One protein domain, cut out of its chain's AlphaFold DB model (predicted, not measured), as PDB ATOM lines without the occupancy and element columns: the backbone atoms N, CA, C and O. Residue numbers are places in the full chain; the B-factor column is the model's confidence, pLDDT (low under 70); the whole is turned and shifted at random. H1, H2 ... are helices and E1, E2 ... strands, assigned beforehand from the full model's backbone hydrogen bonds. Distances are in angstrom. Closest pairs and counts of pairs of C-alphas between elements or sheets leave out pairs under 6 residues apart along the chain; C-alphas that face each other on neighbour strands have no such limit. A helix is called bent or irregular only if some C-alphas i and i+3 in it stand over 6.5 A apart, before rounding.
ATOM      1  N   ARG A  45      18.490  42.462  97.420       83.06
ATOM      2  CA  ARG A  45      18.532  43.909  97.621       83.06
ATOM      3  C   ARG A  45      19.972  44.390  97.779       83.06
ATOM      4  O   ARG A  45      20.291  45.475  97.289       83.06
ATOM      5  N   GLU A  46      20.831  43.574  98.386       82.81
ATOM      6  CA  GLU A  46      22.242  43.882  98.577       82.81
ATOM      7  C   GLU A  46      22.960  43.949  97.227       82.81
ATOM      8  O   GLU A  46      23.493  44.995  96.855       82.81
ATOM      9  N   GLY A  47      22.875  42.889  96.420       81.19
ATOM     10  CA  GLY A  47      23.423  42.838  95.066       81.19
ATOM     11  C   GLY A  47      22.872  43.921  94.130       81.19
ATOM     12  O   GLY A  47      23.552  44.335  93.188       81.19
ATOM     13  N   PHE A  48      21.661  44.439  94.358       82.88
ATOM     14  CA  PHE A  48      21.171  45.636  93.663       82.88
ATOM     15  C   PHE A  48      21.885  46.924  94.112       82.88
ATOM     16  O   PHE A  48      22.382  47.666  93.260       82.88
ATOM     17  N   LEU A  49      21.987  47.185  95.418       83.31
ATOM     18  CA  LEU A  49      22.640  48.399  95.916       83.31
ATOM     19  C   LEU A  49      24.160  48.391  95.709       83.31
ATOM     20  O   LEU A  49      24.707  49.424  95.327       83.31
ATOM     21  N   ARG A  50      24.832  47.237  95.845       86.62
ATOM     22  CA  ARG A  50      26.256  47.066  95.503       86.62
ATOM     23  C   ARG A  50      26.531  47.486  94.050       86.62
ATOM     24  O   ARG A  50      27.502  48.190  93.789       86.62
ATOM     25  N   ARG A  51      25.646  47.144  93.099       81.94
ATOM     26  CA  ARG A  51      25.748  47.603  91.696       81.94
ATOM     27  C   ARG A  51      25.538  49.110  91.555       81.94
ATOM     28  O   ARG A  51      26.378  49.773  90.955       81.94
ATOM     29  N   LYS A  52      24.472  49.666  92.145       84.25
ATOM     30  CA  LYS A  52      24.173  51.114  92.091       84.25
ATOM     31  C   LYS A  52      25.302  51.959  92.700       84.25
ATOM     32  O   LYS A  52      25.611  53.039  92.194       84.25
ATOM     33  N   PHE A  53      25.951  51.438  93.743       88.44
ATOM     34  CA  PHE A  53      27.179  51.970  94.324       88.44
ATOM     35  C   PHE A  53      28.341  51.926  93.321       88.44
ATOM     36  O   PHE A  53      28.892  52.975  93.001       88.44
ATOM     37  N   LEU A  54      28.694  50.758  92.775       87.00
ATOM     38  CA  LEU A  54      29.855  50.612  91.882       87.00
ATOM     39  C   LEU A  54      29.727  51.427  90.582       87.00
ATOM     40  O   LEU A  54      30.684  52.107  90.204       87.00
ATOM     41  N   ASP A  55      28.540  51.447  89.966       81.69
ATOM     42  CA  ASP A  55      28.225  52.284  88.794       81.69
ATOM     43  C   ASP A  55      28.409  53.784  89.082       81.69
ATOM     44  O   ASP A  55      28.794  54.554  88.200       81.69
ATOM     45  N   SER A  56      28.167  54.202  90.326       84.31
ATOM     46  CA  SER A  56      28.357  55.581  90.784       84.31
ATOM     47  C   SER A  56      29.804  55.876  91.205       84.31
ATOM     48  O   SER A  56      30.258  57.012  91.092       84.31
ATOM     49  N   PHE A  57      30.549  54.868  91.671       85.12
ATOM     50  CA  PHE A  57      31.900  54.998  92.233       85.12
ATOM     51  C   PHE A  57      33.008  54.981  91.164       85.12
ATOM     52  O   PHE A  57      33.980  55.741  91.248       85.12
ATOM     53  N   ALA A  58      32.852  54.169  90.113       80.56
ATOM     54  CA  ALA A  58      33.835  54.078  89.030       80.56
ATOM     55  C   ALA A  58      34.076  55.419  88.286       80.56
ATOM     56  O   ALA A  58      35.244  55.780  88.110       80.56
ATOM     57  N   PRO A  59      33.052  56.224  87.910       75.19
ATOM     58  CA  PRO A  59      33.251  57.483  87.178       75.19
ATOM     59  C   PRO A  59      33.962  58.580  87.983       75.19
ATOM     60  O   PRO A  59      34.642  59.432  87.405       75.19
ATOM     61  N   ILE A  60      33.814  58.572  89.311       75.94
ATOM     62  CA  ILE A  60      34.472  59.512  90.236       75.94
ATOM     63  C   ILE A  60      35.985  59.252  90.273       75.94
ATOM     64  O   ILE A  60      36.785  60.172  90.428       75.94
ATOM     65  N   SER A  61      36.379  58.002  90.039       68.56
ATOM     66  CA  SER A  61      37.770  57.553  90.052       68.56
ATOM     67  C   SER A  61      38.531  57.831  88.736       68.56
ATOM     68  O   SER A  61      39.716  57.518  88.626       68.56
ATOM     69  N   CYS A  62      37.882  58.439  87.731       67.69
ATOM     70  CA  CYS A  62      38.449  58.754  86.410       67.69
ATOM     71  C   CYS A  62      39.014  60.191  86.295       67.69
ATOM     72  O   CYS A  62      38.261  61.133  86.010       67.69
ATOM     73  N   LYS A  63      40.344  60.375  86.337       63.00
ATOM     74  CA  LYS A  63      40.993  61.632  85.890       63.00
ATOM     75  C   LYS A  63      41.395  61.567  84.405       63.00
ATOM     76  O   LYS A  63      42.536  61.268  84.072       63.00
ATOM     77  N   GLY A  64      40.469  61.910  83.503       55.31
ATOM     78  CA  GLY A  64      40.757  62.038  82.064       55.31
ATOM     79  C   GLY A  64      39.549  61.917  81.126       55.31
ATOM     80  O   GLY A  64      38.482  61.432  81.505       55.31
ATOM     81  N   GLY A  65      39.697  62.420  79.894       52.78
ATOM     82  CA  GLY A  65      38.744  62.191  78.794       52.78
ATOM     83  C   GLY A  65      38.966  60.845  78.100       52.78
ATOM     84  O   GLY A  65      38.005  60.185  77.728       52.78
ATOM     85  N   ASP A  66      40.227  60.419  78.031       51.97
ATOM     86  CA  ASP A  66      40.649  59.122  77.494       51.97
ATOM     87  C   ASP A  66      40.784  58.046  78.594       51.97
ATOM     88  O   ASP A  66      41.239  56.929  78.328       51.97
ATOM     89  N   SER A  67      40.425  58.375  79.844       59.69
ATOM     90  CA  SER A  67      40.531  57.458  80.980       59.69
ATOM     91  C   SER A  67      39.249  56.648  81.180       59.69
ATOM     92  O   SER A  67      38.205  57.221  81.498       59.69
ATOM     93  N   VAL A  68      39.351  55.328  81.069       60.12
ATOM     94  CA  VAL A  68      38.307  54.369  81.451       60.12
ATOM     95  C   VAL A  68      38.697  53.795  82.807       60.12
ATOM     96  O   VAL A  68      39.831  53.330  82.954       60.12
ATOM     97  N   SER A  69      37.772  53.799  83.768       71.12
ATOM     98  CA  SER A  69      37.969  53.130  85.058       71.12
ATOM     99  C   SER A  69      36.840  52.157  85.353       71.12
ATOM    100  O   SER A  69      35.693  52.401  84.997       71.12
ATOM    101  N   ALA A  70      37.178  51.071  86.034       77.31
ATOM    102  CA  ALA A  70      36.229  50.105  86.564       77.31
ATOM    103  C   ALA A  70      36.383  50.052  88.086       77.31
ATOM    104  O   ALA A  70      37.492  50.222  88.600       77.31
ATOM    105  N   ALA A  71      35.283  49.800  88.787       79.94
ATOM    106  CA  ALA A  71      35.287  49.500  90.210       79.94
ATOM    107  C   ALA A  71      34.648  48.127  90.433       79.94
ATOM    108  O   ALA A  71      33.608  47.834  89.844       79.94
ATOM    109  N   CYS A  72      35.238  47.306  91.296       82.06
ATOM    110  CA  CYS A  72      34.591  46.111  91.832       82.06
ATOM    111  C   CYS A  72      34.664  46.104  93.362       82.06
ATOM    112  O   CYS A  72      35.474  46.810  93.961       82.06
ATOM    113  N   MET A  73      33.783  45.325  93.979       81.75
ATOM    114  CA  MET A  73      33.730  45.102  95.420       81.75
ATOM    115  C   MET A  73      34.011  43.622  95.656       81.75
ATOM    116  O   MET A  73      33.315  42.777  95.097       81.75
ATOM    117  N   GLU A  74      35.046  43.324  96.428       80.12
ATOM    118  CA  GLU A  74      35.354  41.972  96.884       80.12
ATOM    119  C   GLU A  74      34.558  41.685  98.156       80.12
ATOM    120  O   GLU A  74      34.421  42.562  99.013       80.12
ATOM    121  N   ASP A  75      34.033  40.465  98.271       68.00
ATOM    122  CA  ASP A  75      33.345  40.017  99.480       68.00
ATOM    123  C   ASP A  75      34.269  40.089 100.706       68.00
ATOM    124  O   ASP A  75      35.488  39.919 100.565       68.00
ATOM    125  N   PRO A  76      33.714  40.348 101.906       62.75
ATOM    126  CA  PRO A  76      34.499  40.617 103.101       62.75
ATOM    127  C   PRO A  76      35.452  39.465 103.436       62.75
ATOM    128  O   PRO A  76      35.056  38.380 103.867       62.75
ATOM    129  N   GLN A  77      36.740  39.742 103.259       59.44
ATOM    130  CA  GLN A  77      37.848  38.937 103.764       59.44
ATOM    131  C   GLN A  77      38.074  39.275 105.254       59.44
ATOM    132  O   GLN A  77      37.476  40.231 105.754       59.44
ATOM    133  N   PRO A  78      38.940  38.563 106.006       60.53
ATOM    134  CA  PRO A  78      39.284  38.954 107.384       60.53
ATOM    135  C   PRO A  78      39.809  40.398 107.538       60.53
ATOM    136  O   PRO A  78      39.813  40.922 108.648       60.53
ATOM    137  N   GLU A  79      40.226  41.046 106.446       63.44
ATOM    138  CA  GLU A  79      40.661  42.451 106.393       63.44
ATOM    139  C   GLU A  79      39.525  43.451 106.075       63.44
ATOM    140  O   GLU A  79      39.774  44.654 106.023       63.44
ATOM    141  N   GLY A  80      38.287  42.981 105.878       75.56
ATOM    142  CA  GLY A  80      37.113  43.783 105.517       75.56
ATOM    143  C   GLY A  80      36.733  43.727 104.034       75.56
ATOM    144  O   GLY A  80      37.223  42.894 103.268       75.56
ATOM    145  N   THR A  81      35.826  44.618 103.629       84.19
ATOM    146  CA  THR A  81      35.343  44.735 102.243       84.19
ATOM    147  C   THR A  81      36.324  45.563 101.419       84.19
ATOM    148  O   THR A  81      36.621  46.711 101.763       84.19
ATOM    149  N   VAL A  82      36.803  45.036 100.293       83.56
ATOM    150  CA  VAL A  82      37.774  45.749  99.446       83.56
ATOM    151  C   VAL A  82      37.098  46.267  98.181       83.56
ATOM    152  O   VAL A  82      36.622  45.496  97.353       83.56
ATOM    153  N   VAL A  83      37.099  47.586  97.992       85.75
ATOM    154  CA  VAL A  83      36.716  48.221  96.727       85.75
ATOM    155  C   VAL A  83      37.971  48.401  95.883       85.75
ATOM    156  O   VAL A  83      38.846  49.207  96.208       85.75
ATOM    157  N   ARG A  84      38.077  47.661  94.779       83.12
ATOM    158  CA  ARG A  84      39.193  47.803  93.841       83.12
ATOM    159  C   ARG A  84      38.839  48.745  92.702       83.12
ATOM    160  O   ARG A  84      37.821  48.562  92.041       83.12
ATOM    161  N   ILE A  85      39.721  49.701  92.424       82.81
ATOM    162  CA  ILE A  85      39.634  50.619  91.284       82.81
ATOM    163  C   ILE A  85      40.727  50.260  90.274       82.81
ATOM    164  O   ILE A  85      41.914  50.310  90.593       82.81
ATOM    165  N   ALA A  86      40.349  49.977  89.032       79.38
ATOM    166  CA  ALA A  86      41.274  49.911  87.901       79.38
ATOM    167  C   ALA A  86      41.098  51.146  87.013       79.38
ATOM    168  O   ALA A  86      39.972  51.576  86.789       79.38
ATOM    169  N   SER A  87      42.185  51.679  86.447       76.06
ATOM    170  CA  SER A  87      42.117  52.704  85.396       76.06
ATOM    171  C   SER A  87      43.213  52.502  84.355       76.06
ATOM    172  O   SER A  87      44.362  52.219  84.699       76.06
ATOM    173  N   ASN A  88      42.884  52.687  83.075       71.75
ATOM    174  CA  ASN A  88      43.848  52.585  81.967       71.75
ATOM    175  C   ASN A  88      44.976  53.640  82.032       71.75
ATOM    176  O   ASN A  88      46.048  53.426  81.468       71.75
ATOM    177  N   GLY A  89      44.749  54.758  82.730       64.56
ATOM    178  CA  GLY A  89      45.738  55.808  82.997       64.56
ATOM    179  C   GLY A  89      46.569  55.597  84.267       64.56
ATOM    180  O   GLY A  89      47.397  56.452  84.576       64.56
ATOM    181  N   SER A  90      46.367  54.482  84.985       68.44
ATOM    182  CA  SER A  90      46.667  54.292  86.416       68.44
ATOM    183  C   SER A  90      45.856  55.218  87.339       68.44
ATOM    184  O   SER A  90      45.449  56.313  86.953       68.44
ATOM    185  N   VAL A  91      45.581  54.762  88.563       76.31
ATOM    186  CA  VAL A  91      44.870  55.561  89.574       76.31
ATOM    187  C   VAL A  91      45.910  56.318  90.394       76.31
ATOM    188  O   VAL A  91      46.781  55.698  91.004       76.31
ATOM    189  N   SER A  92      45.854  57.651  90.413       82.00
ATOM    190  CA  SER A  92      46.793  58.430  91.223       82.00
ATOM    191  C   SER A  92      46.488  58.288  92.716       82.00
ATOM    192  O   SER A  92      45.325  58.221  93.117       82.00
ATOM    193  N   ALA A  93      47.528  58.297  93.555       84.56
ATOM    194  CA  ALA A  93      47.390  58.207  95.016       84.56
ATOM    195  C   ALA A  93      46.442  59.279  95.596       84.56
ATOM    196  O   ALA A  93      45.726  59.028  96.557       84.56
ATOM    197  N   ASP A  94      46.395  60.443  94.949       85.75
ATOM    198  CA  ASP A  94      45.513  61.565  95.266       85.75
ATOM    199  C   ASP A  94      44.017  61.277  95.002       85.75
ATOM    200  O   ASP A  94      43.154  61.809  95.692       85.75
ATOM    201  N   ILE A  95      43.683  60.416  94.029       84.75
ATOM    202  CA  ILE A  95      42.311  59.901  93.847       84.75
ATOM    203  C   ILE A  95      42.000  58.868  94.930       84.75
ATOM    204  O   ILE A  95      40.912  58.903  95.494       84.75
ATOM    205  N   LEU A  96      42.941  57.964  95.228       87.56
ATOM    206  CA  LEU A  96      42.749  56.907  96.227       87.56
ATOM    207  C   LEU A  96      42.508  57.478  97.626       87.56
ATOM    208  O   LEU A  96      41.588  57.037  98.306       87.56
ATOM    209  N   SER A  97      43.269  58.494  98.038       89.69
ATOM    210  CA  SER A  97      43.077  59.159  99.332       89.69
ATOM    211  C   SER A  97      41.721  59.870  99.427       89.69
ATOM    212  O   SER A  97      41.055  59.791 100.458       89.69
ATOM    213  N   GLN A  98      41.266  60.514  98.346       88.62
ATOM    214  CA  GLN A  98      39.954  61.165  98.293       88.62
ATOM    215  C   GLN A  98      38.802  60.146  98.251       88.62
ATOM    216  O   GLN A  98      37.815  60.318  98.964       88.62
ATOM    217  N   ALA A  99      38.951  59.047  97.507       89.56
ATOM    218  CA  ALA A  99      37.996  57.943  97.487       89.56
ATOM    219  C   ALA A  99      37.895  57.257  98.862       89.56
ATOM    220  O   ALA A  99      36.792  57.078  99.371       89.56
ATOM    221  N   GLN A 100      39.025  56.970  99.520       92.44
ATOM    222  CA  GLN A 100      39.043  56.455 100.893       92.44
ATOM    223  C   GLN A 100      38.434  57.458 101.884       92.44
ATOM    224  O   GLN A 100      37.748  57.050 102.812       92.44
ATOM    225  N   SER A 101      38.604  58.771 101.683       92.19
ATOM    226  CA  SER A 101      37.931  59.784 102.510       92.19
ATOM    227  C   SER A 101      36.404  59.735 102.379       92.19
ATOM    228  O   SER A 101      35.719  59.948 103.375       92.19
ATOM    229  N   ILE A 102      35.865  59.430 101.192       91.88
ATOM    230  CA  ILE A 102      34.423  59.194 101.008       91.88
ATOM    231  C   ILE A 102      34.005  57.899 101.723       91.88
ATOM    232  O   ILE A 102      33.010  57.903 102.442       91.88
ATOM    233  N   ILE A 103      34.779  56.814 101.600       91.88
ATOM    234  CA  ILE A 103      34.489  55.562 102.318       91.88
ATOM    235  C   ILE A 103      34.509  55.754 103.839       91.88
ATOM    236  O   ILE A 103      33.617  55.253 104.511       91.88
ATOM    237  N   ASN A 104      35.441  56.533 104.387       91.12
ATOM    238  CA  ASN A 104      35.511  56.793 105.828       91.12
ATOM    239  C   ASN A 104      34.285  57.578 106.346       91.12
ATOM    240  O   ASN A 104      33.811  57.311 107.454       91.12
ATOM    241  N   ASP A 105      33.736  58.508 105.551       89.94
ATOM    242  CA  ASP A 105      32.468  59.176 105.883       89.94
ATOM    243  C   ASP A 105      31.314  58.164 105.891       89.94
ATOM    244  O   ASP A 105      30.497  58.157 106.809       89.94
ATOM    245  N   LEU A 106      31.262  57.279 104.890       90.81
ATOM    246  CA  LEU A 106      30.233  56.244 104.775       90.81
ATOM    247  C   LEU A 106      30.325  55.214 105.903       90.81
ATOM    248  O   LEU A 106      29.295  54.849 106.458       90.81
ATOM    249  N   SER A 107      31.530  54.817 106.319       89.56
ATOM    250  CA  SER A 107      31.756  54.013 107.525       89.56
ATOM    251  C   SER A 107      31.276  54.734 108.783       89.56
ATOM    252  O   SER A 107      30.658  54.116 109.646       89.56
ATOM    253  N   SER A 108      31.473  56.051 108.875       86.06
ATOM    254  CA  SER A 108      30.942  56.853 109.986       86.06
ATOM    255  C   SER A 108      29.406  56.909 109.979       86.06
ATOM    256  O   SER A 108      28.793  56.869 111.042       86.06
ATOM    257  N   ILE A 109      28.775  56.946 108.800       85.56
ATOM    258  CA  ILE A 109      27.311  56.909 108.632       85.56
ATOM    259  C   ILE A 109      26.750  55.516 108.970       85.56
ATOM    260  O   ILE A 109      25.790  55.418 109.733       85.56
ATOM    261  N   ALA A 110      27.385  54.449 108.481       84.56
ATOM    262  CA  ALA A 110      27.055  53.057 108.791       84.56
ATOM    263  C   ALA A 110      27.133  52.774 110.304       84.56
ATOM    264  O   ALA A 110      26.203  52.220 110.891       84.56
ATOM    265  N   CYS A 111      28.203  53.230 110.964       74.00
ATOM    266  CA  CYS A 111      28.356  53.136 112.416       74.00
ATOM    267  C   CYS A 111      27.388  54.053 113.182       74.00
ATOM    268  O   CYS A 111      26.918  53.678 114.255       74.00
ATOM    269  N   GLY A 112      27.039  55.220 112.629       65.31
ATOM    270  CA  GLY A 112      26.033  56.123 113.195       65.31
ATOM    271  C   GLY A 112      24.638  55.495 113.289       65.31
ATOM    272  O   GLY A 112      23.906  55.786 114.231       65.31
ATOM    273  N   GLY A 113      24.298  54.576 112.377       53.38
ATOM    274  CA  GLY A 113      23.072  53.777 112.453       53.38
ATOM    275  C   GLY A 113      23.079  52.706 113.554       53.38
ATOM    276  O   GLY A 113      22.021  52.354 114.068       53.38
ATOM    277  N   LEU A 114      24.248  52.208 113.976       42.56
ATOM    278  CA  LEU A 114      24.351  51.096 114.937       42.56
ATOM    279  C   LEU A 114      24.078  51.490 116.399       42.56
ATOM    280  O   LEU A 114      23.789  50.614 117.214       42.56
ATOM    281  N   LEU A 115      24.111  52.783 116.736       44.31
ATOM    282  CA  LEU A 115      23.623  53.282 118.032       44.31
ATOM    283  C   LEU A 115      22.095  53.500 118.044       44.31
ATOM    284  O   LEU A 115      21.510  53.668 119.112       44.31
ATOM    285  N   SER A 116      21.447  53.409 116.878       44.50
ATOM    286  CA  SER A 116      20.000  53.544 116.675       44.50
ATOM    287  C   SER A 116      19.358  52.187 116.362       44.50
ATOM    288  O   SER A 116      18.821  51.975 115.283       44.50
ATOM    289  N   ASN A 117      19.448  51.271 117.332       39.97
ATOM    290  CA  ASN A 117      18.677  50.027 117.486       39.97
ATOM    291  C   ASN A 117      18.131  49.377 116.175       39.97
ATOM    292  O   ASN A 117      17.035  49.733 115.729       39.97
ATOM    293  N   PRO A 118      18.809  48.366 115.586       44.19
ATOM    294  CA  PRO A 118      18.520  47.865 114.230       44.19
ATOM    295  C   PRO A 118      17.119  47.254 114.023       44.19
ATOM    296  O   PRO A 118      16.711  47.021 112.888       44.19
ATOM    297  N   ALA A 119      16.354  47.024 115.094       44.31
ATOM    298  CA  ALA A 119      14.957  46.593 115.022       44.31
ATOM    299  C   ALA A 119      13.961  47.721 114.658       44.31
ATOM    300  O   ALA A 119      12.817  47.420 114.321       44.31
ATOM    301  N   LEU A 120      14.364  49.001 114.717       43.06
ATOM    302  CA  LEU A 120      13.510  50.162 114.406       43.06
ATOM    303  C   LEU A 120      13.787  50.801 113.035       43.06
ATOM    304  O   LEU A 120      13.020  51.653 112.590       43.06
ATOM    305  N   CYS A 121      14.811  50.354 112.303       40.62
ATOM    306  CA  CYS A 121      15.160  50.907 110.986       40.62
ATOM    307  C   CYS A 121      14.092  50.666 109.894       40.62
ATOM    308  O   CYS A 121      14.176  51.247 108.815       40.62
ATOM    309  N   TYR A 122      13.075  49.838 110.167       41.41
ATOM    310  CA  TYR A 122      11.909  49.654 109.293       41.41
ATOM    311  C   TYR A 122      10.838  50.753 109.437       41.41
ATOM    312  O   TYR A 122       9.970  50.873 108.570       41.41
ATOM    313  N   SER A 123      10.897  51.585 110.484       36.53
ATOM    314  CA  SER A 123      10.116  52.825 110.576       36.53
ATOM    315  C   SER A 123      10.884  53.993 109.954       36.53
ATOM    316  O   SER A 123      11.989  54.338 110.364       36.53
ATOM    317  N   ARG A 124      10.252  54.635 108.965       42.34
ATOM    318  CA  ARG A 124      10.763  55.725 108.106       42.34
ATOM    319  C   ARG A 124      11.022  57.061 108.843       42.34
ATOM    320  O   ARG A 124      11.012  58.108 108.206       42.34
ATOM    321  N   THR A 125      11.181  57.049 110.167       39.22
ATOM    322  CA  THR A 125      11.049  58.227 111.049       39.22
ATOM    323  C   THR A 125      12.273  58.550 111.901       39.22
ATOM    324  O   THR A 125      12.379  59.682 112.363       39.22
ATOM    325  N   ASP A 126      13.192  57.599 112.096       41.78
ATOM    326  CA  ASP A 126      14.213  57.704 113.155       41.78
ATOM    327  C   ASP A 126      15.618  58.052 112.629       41.78
ATOM    328  O   ASP A 126      16.565  58.209 113.401       41.78
ATOM    329  N   PHE A 127      15.754  58.280 111.317       48.47
ATOM    330  CA  PHE A 127      16.802  59.185 110.851       48.47
ATOM    331  C   PHE A 127      16.433  60.589 111.323       48.47
ATOM    332  O   PHE A 127      15.378  61.107 110.949       48.47
ATOM    333  N   GLY A 128      17.309  61.199 112.133       51.16
ATOM    334  CA  GLY A 128      17.209  62.616 112.488       51.16
ATOM    335  C   GLY A 128      16.937  63.442 111.231       51.16
ATOM    336  O   GLY A 128      17.448  63.081 110.175       51.16
ATOM    337  N   SER A 129      16.092  64.475 111.356       56.03
ATOM    338  CA  SER A 129      15.406  65.206 110.270       56.03
ATOM    339  C   SER A 129      16.047  65.128 108.878       56.03
ATOM    340  O   SER A 129      17.255  65.243 108.734       56.03
ATOM    341  N   GLU A 130      15.224  65.043 107.828       62.56
ATOM    342  CA  GLU A 130      15.633  64.978 106.409       62.56
ATOM    343  C   GLU A 130      16.807  65.915 106.031       62.56
ATOM    344  O   GLU A 130      17.689  65.517 105.272       62.56
ATOM    345  N   SER A 131      16.878  67.096 106.664       64.88
ATOM    346  CA  SER A 131      18.048  67.992 106.721       64.88
ATOM    347  C   SER A 131      19.387  67.271 106.922       64.88
ATOM    348  O   SER A 131      20.277  67.416 106.096       64.88
ATOM    349  N   THR A 132      19.537  66.441 107.960       71.81
ATOM    350  CA  THR A 132      20.807  65.782 108.307       71.81
ATOM    351  C   THR A 132      21.275  64.811 107.225       71.81
ATOM    352  O   THR A 132      22.465  64.726 106.922       71.81
ATOM    353  N   ARG A 133      20.337  64.108 106.577       73.44
ATOM    354  CA  ARG A 133      20.635  63.264 105.417       73.44
ATOM    355  C   ARG A 133      21.032  64.111 104.207       73.44
ATOM    356  O   ARG A 133      22.011  63.773 103.547       73.44
ATOM    357  N   LEU A 134      20.310  65.196 103.927       76.00
ATOM    358  CA  LEU A 134      20.629  66.123 102.836       76.00
ATOM    359  C   LEU A 134      21.990  66.809 103.043       76.00
ATOM    360  O   LEU A 134      22.733  66.974 102.082       76.00
ATOM    361  N   GLU A 135      22.358  67.128 104.284       81.81
ATOM    362  CA  GLU A 135      23.683  67.627 104.672       81.81
ATOM    363  C   GLU A 135      24.776  66.599 104.346       81.81
ATOM    364  O   GLU A 135      25.764  66.945 103.702       81.81
ATOM    365  N   LYS A 136      24.583  65.312 104.682       83.50
ATOM    366  CA  LYS A 136      25.534  64.247 104.303       83.50
ATOM    367  C   LYS A 136      25.582  63.979 102.798       83.50
ATOM    368  O   LYS A 136      26.668  63.759 102.263       83.50
ATOM    369  N   GLU A 137      24.448  64.039 102.098       86.50
ATOM    370  CA  GLU A 137      24.419  63.969 100.631       86.50
ATOM    371  C   GLU A 137      25.199  65.150 100.012       86.50
ATOM    372  O   GLU A 137      25.977  64.942  99.079       86.50
ATOM    373  N   ALA A 138      25.070  66.361 100.566       85.00
ATOM    374  CA  ALA A 138      25.783  67.559 100.122       85.00
ATOM    375  C   ALA A 138      27.292  67.525 100.434       85.00
ATOM    376  O   ALA A 138      28.091  67.892  99.569       85.00
ATOM    377  N   ASP A 139      27.700  67.046 101.614       87.25
ATOM    378  CA  ASP A 139      29.109  66.860 101.997       87.25
ATOM    379  C   ASP A 139      29.824  65.902 101.025       87.25
ATOM    380  O   ASP A 139      30.892  66.218 100.484       87.25
ATOM    381  N   ILE A 140      29.208  64.747 100.747       89.38
ATOM    382  CA  ILE A 140      29.745  63.749  99.813       89.38
ATOM    383  C   ILE A 140      29.752  64.301  98.383       89.38
ATOM    384  O   ILE A 140      30.767  64.184  97.692       89.38
ATOM    385  N   LEU A 141      28.677  64.967  97.941       87.88
ATOM    386  CA  LEU A 141      28.634  65.633  96.635       87.88
ATOM    387  C   LEU A 141      29.766  66.658  96.491       87.88
ATOM    388  O   LEU A 141      30.425  66.709  95.453       87.88
ATOM    389  N   LEU A 142      30.037  67.443  97.535       86.50
ATOM    390  CA  LEU A 142      31.114  68.426  97.544       86.50
ATOM    391  C   LEU A 142      32.496  67.763  97.455       86.50
ATOM    392  O   LEU A 142      33.369  68.299  96.769       86.50
ATOM    393  N   LYS A 143      32.714  66.601  98.090       89.69
ATOM    394  CA  LYS A 143      33.948  65.812  97.915       89.69
ATOM    395  C   LYS A 143      34.100  65.321  96.470       89.69
ATOM    396  O   LYS A 143      35.152  65.543  95.873       89.69
ATOM    397  N   ILE A 144      33.043  64.768  95.874       87.31
ATOM    398  CA  ILE A 144      33.025  64.316  94.468       87.31
ATOM    399  C   ILE A 144      33.323  65.477  93.504       87.31
ATOM    400  O   ILE A 144      34.166  65.364  92.615       87.31
ATOM    401  N   VAL A 145      32.680  66.628  93.713       84.44
ATOM    402  CA  VAL A 145      32.903  67.853  92.930       84.44
ATOM    403  C   VAL A 145      34.333  68.378  93.095       84.44
ATOM    404  O   VAL A 145      34.936  68.810  92.116       84.44
ATOM    405  N   LYS A 146      34.914  68.312  94.301       84.00
ATOM    406  CA  LYS A 146      36.315  68.699  94.546       84.00
ATOM    407  C   LYS A 146      37.307  67.792  93.810       84.00
ATOM    408  O   LYS A 146      38.247  68.322  93.219       84.00
ATOM    409  N   MET A 147      37.070  66.476  93.764       82.38
ATOM    410  CA  MET A 147      37.929  65.518  93.046       82.38
ATOM    411  C   MET A 147      38.081  65.841  91.548       82.38
ATOM    412  O   MET A 147      39.148  65.598  90.978       82.38
ATOM    413  N   ASP A 148      37.043  66.414  90.921       78.50
ATOM    414  CA  ASP A 148      37.000  66.720  89.482       78.50
ATOM    415  C   ASP A 148      36.911  68.228  89.159       78.50
ATOM    416  O   ASP A 148      36.637  68.620  88.020       78.50
ATOM    417  N   ILE A 149      37.170  69.102  90.144       81.19
ATOM    418  CA  ILE A 149      36.913  70.553  90.057       81.19
ATOM    419  C   ILE A 149      37.598  71.224  88.858       81.19
ATOM    420  O   ILE A 149      37.028  72.109  88.219       81.19
ATOM    421  N   SER A 150      38.804  70.773  88.506       74.31
ATOM    422  CA  SER A 150      39.575  71.292  87.373       74.31
ATOM    423  C   SER A 150      38.893  71.030  86.027       74.31
ATOM    424  O   SER A 150      38.994  71.860  85.126       74.31
ATOM    425  N   ARG A 151      38.169  69.910  85.887       70.88
ATOM    426  CA  ARG A 151      37.380  69.600  84.684       70.88
ATOM    427  C   ARG A 151      36.021  70.275  84.737       70.88
ATOM    428  O   ARG A 151      35.614  70.852  83.738       70.88
ATOM    429  N   TRP A 187      29.397  69.020  75.617       68.56
ATOM    430  CA  TRP A 187      28.479  69.351  76.711       68.56
ATOM    431  C   TRP A 187      27.506  68.217  77.082       68.56
ATOM    432  O   TRP A 187      27.011  68.190  78.206       68.56
ATOM    433  N   ILE A 188      27.257  67.241  76.202       67.06
ATOM    434  CA  ILE A 188      26.301  66.156  76.475       67.06
ATOM    435  C   ILE A 188      26.874  65.134  77.476       67.06
ATOM    436  O   ILE A 188      26.248  64.939  78.521       67.06
ATOM    437  N   PRO A 189      28.073  64.539  77.269       67.75
ATOM    438  CA  PRO A 189      28.725  63.717  78.293       67.75
ATOM    439  C   PRO A 189      28.918  64.443  79.629       67.75
ATOM    440  O   PRO A 189      28.872  63.812  80.681       67.75
ATOM    441  N   ILE A 190      29.102  65.767  79.595       69.50
ATOM    442  CA  ILE A 190      29.211  66.614  80.788       69.50
ATOM    443  C   ILE A 190      27.909  66.592  81.598       69.50
ATOM    444  O   ILE A 190      27.962  66.356  82.803       69.50
ATOM    445  N   ILE A 191      26.744  66.774  80.962       67.25
ATOM    446  CA  ILE A 191      25.444  66.714  81.655       67.25
ATOM    447  C   ILE A 191      25.195  65.317  82.238       67.25
ATOM    448  O   ILE A 191      24.809  65.213  83.400       67.25
ATOM    449  N   PHE A 192      25.472  64.247  81.486       70.94
ATOM    450  CA  PHE A 192      25.341  62.882  82.013       70.94
ATOM    451  C   PHE A 192      26.252  62.639  83.224       70.94
ATOM    452  O   PHE A 192      25.810  62.064  84.217       70.94
ATOM    453  N   LYS A 193      27.495  63.132  83.183       73.62
ATOM    454  CA  LYS A 193      28.448  63.024  84.295       73.62
ATOM    455  C   LYS A 193      28.013  63.832  85.526       73.62
ATOM    456  O   LYS A 193      28.114  63.336  86.643       73.62
ATOM    457  N   LEU A 194      27.473  65.038  85.334       74.06
ATOM    458  CA  LEU A 194      26.873  65.836  86.413       74.06
ATOM    459  C   LEU A 194      25.647  65.140  87.030       74.06
ATOM    460  O   LEU A 194      25.498  65.136  88.249       74.06
ATOM    461  N   GLY A 195      24.809  64.501  86.208       73.00
ATOM    462  CA  GLY A 195      23.691  63.679  86.678       73.00
ATOM    463  C   GLY A 195      24.154  62.496  87.534       73.00
ATOM    464  O   GLY A 195      23.623  62.280  88.621       73.00
ATOM    465  N   GLN A 196      25.199  61.782  87.102       75.94
ATOM    466  CA  GLN A 196      25.822  60.711  87.892       75.94
ATOM    467  C   GLN A 196      26.355  61.222  89.238       75.94
ATOM    468  O   GLN A 196      26.146  60.570  90.259       75.94
ATOM    469  N   TYR A 197      26.970  62.410  89.275       82.19
ATOM    470  CA  TYR A 197      27.419  63.027  90.526       82.19
ATOM    471  C   TYR A 197      26.264  63.351  91.482       82.19
ATOM    472  O   TYR A 197      26.427  63.163  92.680       82.19
ATOM    473  N   GLY A 198      25.090  63.755  90.987       77.19
ATOM    474  CA  GLY A 198      23.898  63.943  91.827       77.19
ATOM    475  C   GLY A 198      23.295  62.638  92.373       77.19
ATOM    476  O   GLY A 198      22.701  62.636  93.449       77.19
ATOM    477  N   ILE A 199      23.461  61.519  91.662       79.94
ATOM    478  CA  ILE A 199      22.949  60.197  92.070       79.94
ATOM    479  C   ILE A 199      23.900  59.505  93.064       79.94
ATOM    480  O   ILE A 199      23.442  58.798  93.965       79.94
ATOM    481  N   ALA A 200      25.210  59.722  92.933       85.94
ATOM    482  CA  ALA A 200      26.230  59.008  93.698       85.94
ATOM    483  C   ALA A 200      26.093  59.121  95.236       85.94
ATOM    484  O   ALA A 200      26.054  58.070  95.876       85.94
ATOM    485  N   PRO A 201      25.926  60.311  95.859       86.56
ATOM    486  CA  PRO A 201      25.758  60.428  97.312       86.56
ATOM    487  C   PRO A 201      24.585  59.603  97.847       86.56
ATOM    488  O   PRO A 201      24.713  58.936  98.871       86.56
ATOM    489  N   ARG A 202      23.463  59.590  97.113       85.19
ATOM    490  CA  ARG A 202      22.261  58.815  97.453       85.19
ATOM    491  C   ARG A 202      22.538  57.322  97.426       85.19
ATOM    492  O   ARG A 202      22.220  56.637  98.389       85.19
ATOM    493  N   ALA A 203      23.158  56.829  96.353       85.31
ATOM    494  CA  ALA A 203      23.527  55.420  96.226       85.31
ATOM    495  C   ALA A 203      24.509  54.978  97.325       85.31
ATOM    496  O   ALA A 203      24.380  53.882  97.870       85.31
ATOM    497  N   PHE A 204      25.462  55.843  97.674       91.81
ATOM    498  CA  PHE A 204      26.480  55.568  98.684       91.81
ATOM    499  C   PHE A 204      25.903  55.504 100.096       91.81
ATOM    500  O   PHE A 204      26.090  54.506 100.790       91.81
ATOM    501  N   ILE A 205      25.160  56.538 100.499       88.12
ATOM    502  CA  ILE A 205      24.508  56.598 101.811       88.12
ATOM    503  C   ILE A 205      23.482  55.470 101.944       88.12
ATOM    504  O   ILE A 205      23.419  54.826 102.986       88.12
ATOM    505  N   GLN A 206      22.727  55.166 100.885       86.81
ATOM    506  CA  GLN A 206      21.750  54.083 100.913       86.81
ATOM    507  C   GLN A 206      22.395  52.708 101.155       86.81
ATOM    508  O   GLN A 206      21.901  51.962 101.997       86.81
ATOM    509  N   LEU A 207      23.511  52.384 100.486       88.31
ATOM    510  CA  LEU A 207      24.231  51.132 100.751       88.31
ATOM    511  C   LEU A 207      24.821  51.107 102.174       88.31
ATOM    512  O   LEU A 207      24.742  50.077 102.838       88.31
ATOM    513  N   ALA A 208      25.365  52.228 102.659       87.88
ATOM    514  CA  ALA A 208      25.935  52.330 104.007       87.88
ATOM    515  C   ALA A 208      24.899  52.161 105.132       87.88
ATOM    516  O   ALA A 208      25.226  51.618 106.183       87.88
ATOM    517  N   ILE A 209      23.658  52.603 104.908       84.25
ATOM    518  CA  ILE A 209      22.551  52.459 105.863       84.25
ATOM    519  C   ILE A 209      21.935  51.058 105.802       84.25
ATOM    520  O   ILE A 209      21.699  50.458 106.846       84.25
ATOM    521  N   GLU A 210      21.649  50.538 104.603       84.94
ATOM    522  CA  GLU A 210      20.974  49.239 104.459       84.94
ATOM    523  C   GLU A 210      21.922  48.057 104.753       84.94
ATOM    524  O   GLU A 210      21.470  47.031 105.254       84.94
ATOM    525  N   PHE A 211      23.233  48.206 104.506       85.75
ATOM    526  CA  PHE A 211      24.236  47.142 104.660       85.75
ATOM    527  C   PHE A 211      25.510  47.630 105.388       85.75
ATOM    528  O   PHE A 211      26.611  47.588 104.829       85.75
ATOM    529  N   PRO A 212      25.409  48.067 106.662       84.62
ATOM    530  CA  PRO A 212      26.520  48.683 107.396       84.62
ATOM    531  C   PRO A 212      27.706  47.734 107.624       84.62
ATOM    532  O   PRO A 212      28.844  48.189 107.729       84.62
ATOM    533  N   GLY A 213      27.468  46.416 107.638       83.50
ATOM    534  CA  GLY A 213      28.521  45.398 107.741       83.50
ATOM    535  C   GLY A 213      29.547  45.456 106.604       83.50
ATOM    536  O   GLY A 213      30.707  45.123 106.824       83.50
ATOM    537  N   LEU A 214      29.167  45.966 105.424       85.69
ATOM    538  CA  LEU A 214      30.101  46.163 104.314       85.69
ATOM    539  C   LEU A 214      31.140  47.251 104.607       85.69
ATOM    540  O   LEU A 214      32.214  47.220 104.019       85.69
ATOM    541  N   PHE A 215      30.850  48.199 105.501       87.62
ATOM    542  CA  PHE A 215      31.682  49.379 105.749       87.62
ATOM    543  C   PHE A 215      32.624  49.243 106.957       87.62
ATOM    544  O   PHE A 215      33.272  50.226 107.330       87.62
ATOM    545  N   ASN A 216      32.735  48.046 107.550       80.56
ATOM    546  CA  ASN A 216      33.504  47.801 108.772       80.56
ATOM    547  C   ASN A 216      34.553  46.668 108.644       80.56
ATOM    548  O   ASN A 216      34.258  45.523 108.989       80.56
ATOM    549  N   PRO A 217      35.795  46.987 108.236       82.06
ATOM    550  CA  PRO A 217      36.189  48.185 107.496       82.06
ATOM    551  C   PRO A 217      35.881  48.035 105.995       82.06
ATOM    552  O   PRO A 217      35.748  46.923 105.483       82.06
ATOM    553  N   MET A 218      35.822  49.159 105.274       87.94
ATOM    554  CA  MET A 218      35.897  49.167 103.809       87.94
ATOM    555  C   MET A 218      37.147  49.917 103.342       87.94
ATOM    556  O   MET A 218      37.447  51.017 103.814       87.94
ATOM    557  N   ILE A 219      37.886  49.307 102.416       88.44
ATOM    558  CA  ILE A 219      39.211  49.766 101.977       88.44
ATOM    559  C   ILE A 219      39.216  49.952 100.458       88.44
ATOM    560  O   ILE A 219      38.734  49.094  99.721       88.44
ATOM    561  N   VAL A 220      39.780  51.062  99.978       88.19
ATOM    562  CA  VAL A 220      39.902  51.390  98.551       88.19
ATOM    563  C   VAL A 220      41.314  51.100  98.053       88.19
ATOM    564  O   VAL A 220      42.265  51.787  98.421       88.19
ATOM    565  N   ASN A 221      41.445  50.134  97.144       84.56
ATOM    566  CA  ASN A 221      42.726  49.722  96.571       84.56
ATOM    567  C   ASN A 221      42.787  49.986  95.060       84.56
ATOM    568  O   ASN A 221      41.841  49.703  94.327       84.56
ATOM    569  N   ALA A 222      43.927  50.468  94.557       83.56
ATOM    570  CA  ALA A 222      44.175  50.481  93.116       83.56
ATOM    571  C   ALA A 222      44.598  49.097  92.615       83.56
ATOM    572  O   ALA A 222      45.479  48.457  93.188       83.56
ATOM    573  N   ILE A 223      44.051  48.684  91.475       79.81
ATOM    574  CA  ILE A 223      44.659  47.651  90.641       79.81
ATOM    575  C   ILE A 223      45.737  48.334  89.803       79.81
ATOM    576  O   ILE A 223      45.451  49.245  89.021       79.81
ATOM    577  N   ALA A 224      46.984  47.893  89.964       68.69
ATOM    578  CA  ALA A 224      48.073  48.333  89.106       68.69
ATOM    579  C   ALA A 224      47.749  47.969  87.650       68.69
ATOM    580  O   ALA A 224      47.458  46.812  87.339       68.69
TER     581      ALA A 224
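Overview. This is residues 45 to 151 and 187 to 224 of the 399 residues of an uncharacterized protein of Coccidioides posadasii RMSCC 3488 (UniProt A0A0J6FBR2). A small, strongly twisted sheet of three strands has helices H1 and H2 over one face; beyond them lie H3 and the bent helix H4, whose arm H4b packs on H1, H2 and H3. The printed part has 145 residues, with five named helices and three named strands in the order H1 E1 E2 H2 H3 H4 H5 E3. The sheet, E1 E2 E3, is mixed, and the class is mixed, helices and strands. The whole is compact, with a radius of gyration of the C-alphas of 15.3 A and spans of 47 by 37 by 24 A.

Along the chain. H1, residues 45 to 57, begins with C-alpha 45 at (18.532, 43.909, 97.621). E1, residues 69 to 77, and E2, residues 80 to 87, form a hairpin. H2, residues 93 to 114, measures 31.3 A, and H3, residues 130 to 147, 26.0 A. H4, residues 187 to 210, is one helix by its hydrogen bonds but bent, with C-alphas 198 and 201 6.8 A apart; its arms are H4a, residues 187 to 198, and H4b, residues 201 to 210. H5, residues 212 to 215, precedes E3, residues 218 to 223, which ends at (44.659, 47.651, 90.641).

Arrangement. E1 and E2 are antiparallel, with N 72 and O 84 3.0 A apart; E2 and E3 are parallel, with N 83 and O 219 2.8 A apart. H1, over E1, and H2, over E3, are on the same face: two layers, helices on one face of a sheet. H5 only grazes the sheet. H2 and H3 form a helical hairpin, closest at C-alphas 102 and 140, 6.6 A. H4b touches H1, closest at C-alphas 203 and 53, 5.4 A. H4a touches H3, closest at C-alphas 197 and 141, 6.8 A. Every O i to N i+4 pair is within hydrogen-bond range in H3, H4a and H4b, against 8 of 9 in H1 and 16 of 18 in H2; H5 is too short.

Size, cuts and confidence. The C-alphas farthest apart, of Asp 66 and Ala 119, are 47.2 A apart. Residues 152 to 186 are not printed; the gap is 12.0 A. The links H1 to E1 and H2 to H3 are long. Mean pLDDT of the printed part is 75.4, with residues 112 to 131 among those under 70.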